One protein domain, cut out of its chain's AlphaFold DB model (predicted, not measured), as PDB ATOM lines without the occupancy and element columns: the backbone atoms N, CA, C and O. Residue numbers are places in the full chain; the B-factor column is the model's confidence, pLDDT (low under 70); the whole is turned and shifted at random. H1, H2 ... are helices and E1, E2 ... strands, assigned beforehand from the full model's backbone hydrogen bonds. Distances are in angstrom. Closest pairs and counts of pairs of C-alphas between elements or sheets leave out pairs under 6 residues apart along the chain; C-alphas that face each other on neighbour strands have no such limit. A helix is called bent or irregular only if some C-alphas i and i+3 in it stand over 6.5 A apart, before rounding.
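Overview. This is residues 116 to 177 of the 177 residues of a protein of Wolbachia endosymbiont of Drosophila ananassae (UniProt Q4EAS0). Picture a flat, open frame with an empty middle: the long bent hairpin of E2 and E3 makes one side, the short strand pair E1 and E4 lies across from part of it, and H1 continues beyond E4. The last residues fold back toward the loop between E2 and E3. The printed part has 62 residues, with four named strands and one named helix in the order E1, E2, E3, E4, H1; the class is mixed, helices and strands, and both two-strand sheets, E1 - E4 and E2 - E3, are antiparallel. The whole is loose, with a radius of gyration of the C-alphas of 13.7 A and spans of 33 by 30 by 14 A.

Arrangement. Start at E1, residues 116 to 119, antiparallel to E4, residues 160 to 163, at 145 degrees; look for N 117 and O 162, within hydrogen-bond range at 2.9 A. Next comes E2, residues 127 to 134, which bends by 70 degrees at residue 130. It forms a hairpin with E3, residues 149 to 156, which bends by 56 degrees at residue 153; N 131 and O 152 are 2.9 A apart, within hydrogen-bond range. E1 and E2 are apart, and so are E3 and E4. H1, residues 165 to 173, is apart from E1, E2 and E3, and every O i to N i+4 pair in it is within hydrogen-bond range. Residues 169 to 174, of which 169 to 173 belong to H1, stand free.

Along the chain. Find C-alpha 116 at (-29.577, -11.525, 5.549), where E1 begins its 9.7 A. E2 measures 18.9 A, E3 20.4 A and E4 9.9 A. H1 runs 12.2 A to C-alpha 173 at (-26.946, -9.861, -11.002).

Size, cuts and confidence. The C-alphas farthest apart are those of Gly 124 and Gly 146, at 34.7 A. The printed part has no cut. The link from E2 to E3, residues 135 to 148, is long. Confidence is low, under 70, at residues 175 to 177.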
ATOM      1  N   LEU A 116     -28.556 -12.562   5.487       91.00
ATOM      2  CA  LEU A 116     -29.577 -11.525   5.549       91.00
ATOM      3  C   LEU A 116     -29.855 -11.178   7.012       91.00
ATOM      4  O   LEU A 116     -30.071 -12.050   7.853       91.00
ATOM      5  N   ALA A 117     -29.900  -9.886   7.317       91.00
ATOM      6  CA  ALA A 117     -30.390  -9.383   8.589       91.00
ATOM      7  C   ALA A 117     -31.468  -8.313   8.382       91.00
ATOM      8  O   ALA A 117     -31.447  -7.550   7.417       91.00
ATOM      9  N   LEU A 118     -32.401  -8.245   9.328       93.69
ATOM     10  CA  LEU A 118     -33.250  -7.079   9.523       93.69
ATOM     11  C   LEU A 118     -32.712  -6.325  10.735       93.69
ATOM     12  O   LEU A 118     -32.551  -6.912  11.804       93.69
ATOM     13  N   ILE A 119     -32.364  -5.059  10.528       92.94
ATOM     14  CA  ILE A 119     -31.734  -4.195  11.528       92.94
ATOM     15  C   ILE A 119     -32.574  -2.937  11.759       92.94
ATOM     16  O   ILE A 119     -33.568  -2.690  11.067       92.94
ATOM     17  N   HIS A 120     -32.154  -2.130  12.733       94.44
ATOM     18  CA  HIS A 120     -32.764  -0.841  13.045       94.44
ATOM     19  C   HIS A 120     -32.908   0.032  11.795       94.44
ATOM     20  O   HIS A 120     -32.010   0.109  10.951       94.44
ATOM     21  N   ASN A 121     -34.057   0.696  11.685       94.19
ATOM     22  CA  ASN A 121     -34.299   1.675  10.635       94.19
ATOM     23  C   ASN A 121     -33.246   2.799  10.708       94.19
ATOM     24  O   ASN A 121     -32.893   3.240  11.798       94.19
ATOM     25  N   ASP A 122     -32.827   3.350   9.563       93.00
ATOM     26  CA  ASP A 122     -31.846   4.455   9.525       93.00
ATOM     27  C   ASP A 122     -32.309   5.716  10.264       93.00
ATOM     28  O   ASP A 122     -31.500   6.490  10.763       93.00
ATOM     29  N   ILE A 123     -33.626   5.916  10.349       91.50
ATOM     30  CA  ILE A 123     -34.225   7.034  11.082       91.50
ATOM     31  C   ILE A 123     -34.125   6.870  12.609       91.50
ATOM     32  O   ILE A 123     -34.417   7.808  13.336       91.50
ATOM     33  N   GLY A 124     -33.739   5.688  13.101       88.38
ATOM     34  CA  GLY A 124     -33.631   5.385  14.531       88.38
ATOM     35  C   GLY A 124     -34.967   5.185  15.254       88.38
ATOM     36  O   GLY A 124     -34.961   4.782  16.409       88.38
ATOM     37  N   ASP A 125     -36.094   5.405  14.570       90.94
ATOM     38  CA  ASP A 125     -37.439   5.377  15.148       90.94
ATOM     39  C   ASP A 125     -38.379   4.368  14.471       90.94
ATOM     40  O   ASP A 125     -38.216   3.961  13.309       90.94
ATOM     41  N   TYR A 126     -39.430   4.011  15.214       94.06
ATOM     42  CA  TYR A 126     -40.536   3.183  14.743       94.06
ATOM     43  C   TYR A 126     -41.323   3.880  13.626       94.06
ATOM     44  O   TYR A 126     -41.765   5.021  13.764       94.06
ATOM     45  N   GLN A 127     -41.547   3.176  12.517       95.94
ATOM     46  CA  GLN A 127     -42.343   3.668  11.395       95.94
ATOM     47  C   GLN A 127     -43.710   2.992  11.381       95.94
ATOM     48  O   GLN A 127     -43.784   1.773  11.270       95.94
ATOM     49  N   CYS A 128     -44.779   3.794  11.431       96.88
ATOM     50  CA  CYS A 128     -46.167   3.350  11.295       96.88
ATOM     51  C   CYS A 128     -46.875   4.184  10.223       96.88
ATOM     52  O   CYS A 128     -47.273   5.322  10.477       96.88
ATOM     53  N   ARG A 129     -46.968   3.671   8.994       96.50
ATOM     54  CA  ARG A 129     -47.518   4.426   7.855       96.50
ATOM     55  C   ARG A 129     -47.937   3.513   6.715       96.50
ATOM     56  O   ARG A 129     -47.545   2.354   6.661       96.50
ATOM     57  N   TRP A 130     -48.680   4.061   5.764       98.06
ATOM     58  CA  TRP A 130     -48.972   3.386   4.503       98.06
ATOM     59  C   TRP A 130     -47.885   3.667   3.472       98.06
ATOM     60  O   TRP A 130     -47.430   4.804   3.339       98.06
ATOM     61  N   ILE A 131     -47.489   2.641   2.723       97.56
ATOM     62  CA  ILE A 131     -46.496   2.752   1.654       97.56
ATOM     63  C   ILE A 131     -46.977   2.054   0.387       97.56
ATOM     64  O   ILE A 131     -47.821   1.159   0.427       97.56
ATOM     65  N   ARG A 132     -46.406   2.465  -0.747       98.06
ATOM     66  CA  ARG A 132     -46.509   1.735  -2.010       98.06
ATOM     67  C   ARG A 132     -45.204   0.998  -2.265       98.06
ATOM     68  O   ARG A 132     -44.140   1.610  -2.189       98.06
ATOM     69  N   VAL A 133     -45.300  -0.282  -2.593       96.62
ATOM     70  CA  VAL A 133     -44.162  -1.114  -2.991       96.62
ATOM     71  C   VAL A 133     -44.429  -1.719  -4.362       96.62
ATOM     72  O   VAL A 133     -45.565  -2.058  -4.692       96.62
ATOM     73  N   ARG A 134     -43.379  -1.829  -5.174       96.69
ATOM     74  CA  ARG A 134     -43.426  -2.525  -6.462       96.69
ATOM     75  C   ARG A 134     -43.038  -3.981  -6.249       96.69
ATOM     76  O   ARG A 134     -42.099  -4.259  -5.508       96.69
ATOM     77  N   VAL A 135     -43.758  -4.886  -6.895       94.56
ATOM     78  CA  VAL A 135     -43.432  -6.313  -6.909       94.56
ATOM     79  C   VAL A 135     -42.391  -6.550  -7.998       94.56
ATOM     80  O   VAL A 135     -42.542  -6.056  -9.115       94.56
ATOM     81  N   ASN A 136     -41.327  -7.293  -7.679       90.25
ATOM     82  CA  ASN A 136     -40.370  -7.733  -8.688       90.25
ATOM     83  C   ASN A 136     -41.076  -8.706  -9.656       90.25
ATOM     84  O   ASN A 136     -41.472  -9.786  -9.210       90.25
ATOM     85  N   PRO A 137     -41.215  -8.389 -10.959       88.50
ATOM     86  CA  PRO A 137     -41.876  -9.278 -11.917       88.50
ATOM     87  C   PRO A 137     -41.140 -10.610 -12.119       88.50
ATOM     88  O   PRO A 137     -41.732 -11.549 -12.643       88.50
ATOM     89  N   GLN A 138     -39.869 -10.700 -11.716       87.44
ATOM     90  CA  GLN A 138     -39.070 -11.927 -11.770       87.44
ATOM     91  C   GLN A 138     -39.181 -12.782 -10.497       87.44
ATOM     92  O   GLN A 138     -38.593 -13.860 -10.445       87.44
ATOM     93  N   SER A 139     -39.924 -12.339  -9.475       87.19
ATOM     94  CA  SER A 139     -40.057 -13.098  -8.229       87.19
ATOM     95  C   SER A 139     -40.754 -14.438  -8.468       87.19
ATOM     96  O   SER A 139     -41.852 -14.504  -9.024       87.19
ATOM     97  N   ASN A 140     -40.156 -15.513  -7.954       87.88
ATOM     98  CA  ASN A 140     -40.746 -16.855  -7.986       87.88
ATOM     99  C   ASN A 140     -41.766 -17.095  -6.855       87.88
ATOM    100  O   ASN A 140     -42.356 -18.175  -6.771       87.88
ATOM    101  N   SER A 141     -41.991 -16.104  -5.985       92.12
ATOM    102  CA  SER A 141     -42.899 -16.225  -4.845       92.12
ATOM    103  C   SER A 141     -44.341 -16.461  -5.292       92.12
ATOM    104  O   SER A 141     -44.954 -15.632  -5.969       92.12
ATOM    105  N   VAL A 142     -44.931 -17.574  -4.846       93.69
ATOM    106  CA  VAL A 142     -46.345 -17.887  -5.113       93.69
ATOM    107  C   VAL A 142     -47.294 -16.835  -4.535       93.69
ATOM    108  O   VAL A 142     -48.359 -16.606  -5.101       93.69
ATOM    109  N   TRP A 143     -46.886 -16.165  -3.453       95.00
ATOM    110  CA  TRP A 143     -47.665 -15.138  -2.761       95.00
ATOM    111  C   TRP A 143     -47.834 -13.856  -3.579       95.00
ATOM    112  O   TRP A 143     -48.766 -13.094  -3.338       95.00
ATOM    113  N   LEU A 144     -46.932 -13.612  -4.533       95.12
ATOM    114  CA  LEU A 144     -46.864 -12.370  -5.305       95.12
ATOM    115  C   LEU A 144     -47.317 -12.546  -6.762       95.12
ATOM    116  O   LEU A 144     -47.291 -11.592  -7.541       95.12
ATOM    117  N   ARG A 145     -47.748 -13.753  -7.153       93.56
ATOM    118  CA  ARG A 145     -48.162 -14.052  -8.530       93.56
ATOM    119  C   ARG A 145     -49.307 -13.147  -8.980       93.56
ATOM    120  O   ARG A 145     -50.343 -13.062  -8.327       93.56
ATOM    121  N   GLY A 146     -49.127 -12.522 -10.142       93.25
ATOM    122  CA  GLY A 146     -50.123 -11.634 -10.748       93.25
ATOM    123  C   GLY A 146     -50.203 -10.239 -10.119       93.25
ATOM    124  O   GLY A 146     -51.051  -9.452 -10.533       93.25
ATOM    125  N   LEU A 147     -49.334  -9.916  -9.156       95.81
ATOM    126  CA  LEU A 147     -49.255  -8.593  -8.540       95.81
ATOM    127  C   LEU A 147     -48.106  -7.791  -9.163       95.81
ATOM    128  O   LEU A 147     -47.011  -8.310  -9.353       95.81
ATOM    129  N   SER A 148     -48.351  -6.517  -9.462       96.19
ATOM    130  CA  SER A 148     -47.330  -5.569  -9.942       96.19
ATOM    131  C   SER A 148     -46.940  -4.544  -8.875       96.19
ATOM    132  O   SER A 148     -45.788  -4.119  -8.792       96.19
ATOM    133  N   GLU A 149     -47.892  -4.158  -8.031       97.00
ATOM    134  CA  GLU A 149     -47.707  -3.223  -6.930       97.00
ATOM    135  C   GLU A 149     -48.625  -3.570  -5.757       97.00
ATOM    136  O   GLU A 149     -49.651  -4.234  -5.916       97.00
ATOM    137  N   LEU A 150     -48.250  -3.097  -4.570       96.88
ATOM    138  CA  LEU A 150     -49.040  -3.213  -3.352       96.88
ATOM    139  C   LEU A 150     -49.082  -1.865  -2.634       96.88
ATOM    140  O   LEU A 150     -48.071  -1.167  -2.534       96.88
ATOM    141  N   TYR A 151     -50.248  -1.531  -2.085       97.56
ATOM    142  CA  TYR A 151     -50.425  -0.432  -1.142       97.56
ATOM    143  C   TYR A 151     -50.807  -1.016   0.217       97.56
ATOM    144  O   TYR A 151     -51.901  -1.558   0.369       97.56
ATOM    145  N   LEU A 152     -49.885  -0.959   1.180       96.88
ATOM    146  CA  LEU A 152     -50.003  -1.680   2.449       96.88
ATOM    147  C   LEU A 152     -49.458  -0.868   3.633       96.88
ATOM    148  O   LEU A 152     -48.631   0.030   3.434       96.88
ATOM    149  N   PRO A 153     -49.929  -1.147   4.862       96.75
ATOM    150  CA  PRO A 153     -49.376  -0.539   6.059       96.75
ATOM    151  C   PRO A 153     -48.051  -1.206   6.451       96.75
ATOM    152  O   PRO A 153     -47.874  -2.413   6.290       96.75
ATOM    153  N   ILE A 154     -47.142  -0.417   7.017       96.69
ATOM    154  CA  ILE A 154     -45.945  -0.879   7.723       96.69
ATOM    155  C   ILE A 154     -45.997  -0.432   9.180       96.69
ATOM    156  O   ILE A 154     -46.543   0.631   9.477       96.69
ATOM    157  N   ALA A 155     -45.424  -1.246  10.065       96.31
ATOM    158  CA  ALA A 155     -45.331  -0.981  11.496       96.31
ATOM    159  C   ALA A 155     -44.073  -1.690  12.048       96.31
ATOM    160  O   ALA A 155     -44.136  -2.880  12.351       96.31
ATOM    161  N   HIS A 156     -42.910  -1.021  12.070       95.31
ATOM    162  CA  HIS A 156     -41.644  -1.632  12.517       95.31
ATOM    163  C   HIS A 156     -40.575  -0.619  12.969       95.31
ATOM    164  O   HIS A 156     -40.442   0.466  12.395       95.31
ATOM    165  N   GLY A 157     -39.755  -1.014  13.952       93.62
ATOM    166  CA  GLY A 157     -38.507  -0.332  14.343       93.62
ATOM    167  C   GLY A 157     -37.246  -0.958  13.727       93.62
ATOM    168  O   GLY A 157     -36.290  -0.251  13.418       93.62
ATOM    169  N   GLU A 158     -37.284  -2.268  13.458       93.19
ATOM    170  CA  GLU A 158     -36.179  -3.051  12.886       93.19
ATOM    171  C   GLU A 158     -36.570  -3.671  11.532       93.19
ATOM    172  O   GLU A 158     -36.704  -4.885  11.396       93.19
ATOM    173  N   GLY A 159     -36.842  -2.843  10.521       92.94
ATOM    174  CA  GLY A 159     -37.254  -3.334   9.195       92.94
ATOM    175  C   GLY A 159     -36.246  -3.078   8.085       92.94
ATOM    176  O   GLY A 159     -36.548  -3.350   6.923       92.94
ATOM    177  N   LYS A 160     -35.067  -2.534   8.403       94.31
ATOM    178  CA  LYS A 160     -34.047  -2.276   7.392       94.31
ATOM    179  C   LYS A 160     -33.410  -3.596   6.975       94.31
ATOM    180  O   LYS A 160     -32.749  -4.248   7.777       94.31
ATOM    181  N   PHE A 161     -33.584  -3.948   5.708       92.25
ATOM    182  CA  PHE A 161     -32.847  -5.035   5.078       92.25
ATOM    183  C   PHE A 161     -31.355  -4.704   5.048       92.25
ATOM    184  O   PHE A 161     -30.955  -3.637   4.574       92.25
ATOM    185  N   PHE A 162     -30.540  -5.628   5.544       92.06
ATOM    186  CA  PHE A 162     -29.092  -5.547   5.519       92.06
ATOM    187  C   PHE A 162     -28.501  -6.865   5.025       92.06
ATOM    188  O   PHE A 162     -28.892  -7.948   5.461       92.06
ATOM    189  N   MET A 163     -27.535  -6.746   4.126       91.50
ATOM    190  CA  MET A 163     -26.731  -7.832   3.589       91.50
ATOM    191  C   MET A 163     -25.376  -7.248   3.192       91.50
ATOM    192  O   MET A 163     -25.293  -6.055   2.884       91.50
ATOM    193  N   ASP A 164     -24.329  -8.071   3.206       90.50
ATOM    194  CA  ASP A 164     -23.029  -7.664   2.677       90.50
ATOM    195  C   ASP A 164     -23.158  -7.211   1.212       90.50
ATOM    196  O   ASP A 164     -23.895  -7.814   0.426       90.50
ATOM    197  N   GLN A 165     -22.470  -6.124   0.855       87.12
ATOM    198  CA  GLN A 165     -22.644  -5.472  -0.440       87.12
ATOM    199  C   GLN A 165     -22.249  -6.385  -1.605       87.12
ATOM    200  O   GLN A 165     -22.910  -6.352  -2.643       87.12
ATOM    201  N   ASP A 166     -21.221  -7.218  -1.436       89.25
ATOM    202  CA  ASP A 166     -20.765  -8.118  -2.493       89.25
ATOM    203  C   ASP A 166     -21.802  -9.220  -2.746       89.25
ATOM    204  O   ASP A 166     -22.119  -9.531  -3.896       89.25
ATOM    205  N   ILE A 167     -22.409  -9.746  -1.679       85.62
ATOM    206  CA  ILE A 167     -23.481 -10.752  -1.758       85.62
ATOM    207  C   ILE A 167     -24.750 -10.141  -2.363       85.62
ATOM    208  O   ILE A 167     -25.395 -10.753  -3.215       85.62
ATOM    209  N   LEU A 168     -25.098  -8.914  -1.963       84.69
ATOM    210  CA  LEU A 168     -26.248  -8.204  -2.515       84.69
ATOM    211  C   LEU A 168     -26.088  -7.969  -4.022       84.69
ATOM    212  O   LEU A 168     -27.027  -8.203  -4.780       84.69
ATOM    213  N   ASN A 169     -24.900  -7.550  -4.464       84.88
ATOM    214  CA  ASN A 169     -24.612  -7.350  -5.883       84.88
ATOM    215  C   ASN A 169     -24.753  -8.664  -6.667       84.88
ATOM    216  O   ASN A 169     -25.399  -8.676  -7.712       84.88
ATOM    217  N   GLN A 170     -24.241  -9.778  -6.132       82.94
ATOM    218  CA  GLN A 170     -24.393 -11.101  -6.751       82.94
ATOM    219  C   GLN A 170     -25.862 -11.514  -6.901       82.94
ATOM    220  O   GLN A 170     -26.249 -11.997  -7.963       82.94
ATOM    221  N   LEU A 171     -26.692 -11.295  -5.874       78.31
ATOM    222  CA  LEU A 171     -28.126 -11.605  -5.933       78.31
ATOM    223  C   LEU A 171     -28.863 -10.757  -6.971       78.31
ATOM    224  O   LEU A 171     -29.742 -11.268  -7.670       78.31
ATOM    225  N   ILE A 172     -28.507  -9.472  -7.071       79.00
ATOM    226  CA  ILE A 172     -29.074  -8.561  -8.068       79.00
ATOM    227  C   ILE A 172     -28.700  -9.028  -9.479       79.00
ATOM    228  O   ILE A 172     -29.568  -9.124 -10.342       79.00
ATOM    229  N   GLU A 173     -27.431  -9.370  -9.708       76.94
ATOM    230  CA  GLU A 173     -26.946  -9.861 -11.002       76.94
ATOM    231  C   GLU A 173     -27.569 -11.207 -11.396       76.94
ATOM    232  O   GLU A 173     -27.861 -11.437 -12.572       76.94
ATOM    233  N   SER A 174     -27.827 -12.087 -10.426       70.31
ATOM    234  CA  SER A 174     -28.419 -13.404 -10.665       70.31
ATOM    235  C   SER A 174     -29.951 -13.395 -10.758       70.31
ATOM    236  O   SER A 174     -30.547 -14.463 -10.923       70.31
ATOM    237  N   ASN A 175     -30.612 -12.231 -10.635       63.03
ATOM    238  CA  ASN A 175     -32.075 -12.091 -10.534       63.03
ATOM    239  C   ASN A 175     -32.709 -13.076  -9.529       63.03
ATOM    240  O   ASN A 175     -33.813 -13.575  -9.744       63.03
ATOM    241  N   SER A 176     -31.989 -13.416  -8.457       58.28
ATOM    242  CA  SER A 176     -32.385 -14.475  -7.515       58.28
ATOM    243  C   SER A 176     -33.060 -13.935  -6.245       58.28
ATOM    244  O   SER A 176     -32.977 -14.575  -5.198       58.28
ATOM    245  N   TYR A 177     -33.714 -12.770  -6.329       53.88
ATOM    246  CA  TYR A 177     -34.423 -12.098  -5.228       53.88
ATOM    247  C   TYR A 177     -35.952 -12.088  -5.401       53.88
ATOM    248  O   TYR A 177     -36.460 -11.799  -6.514       53.88
TER     249      TYR A 177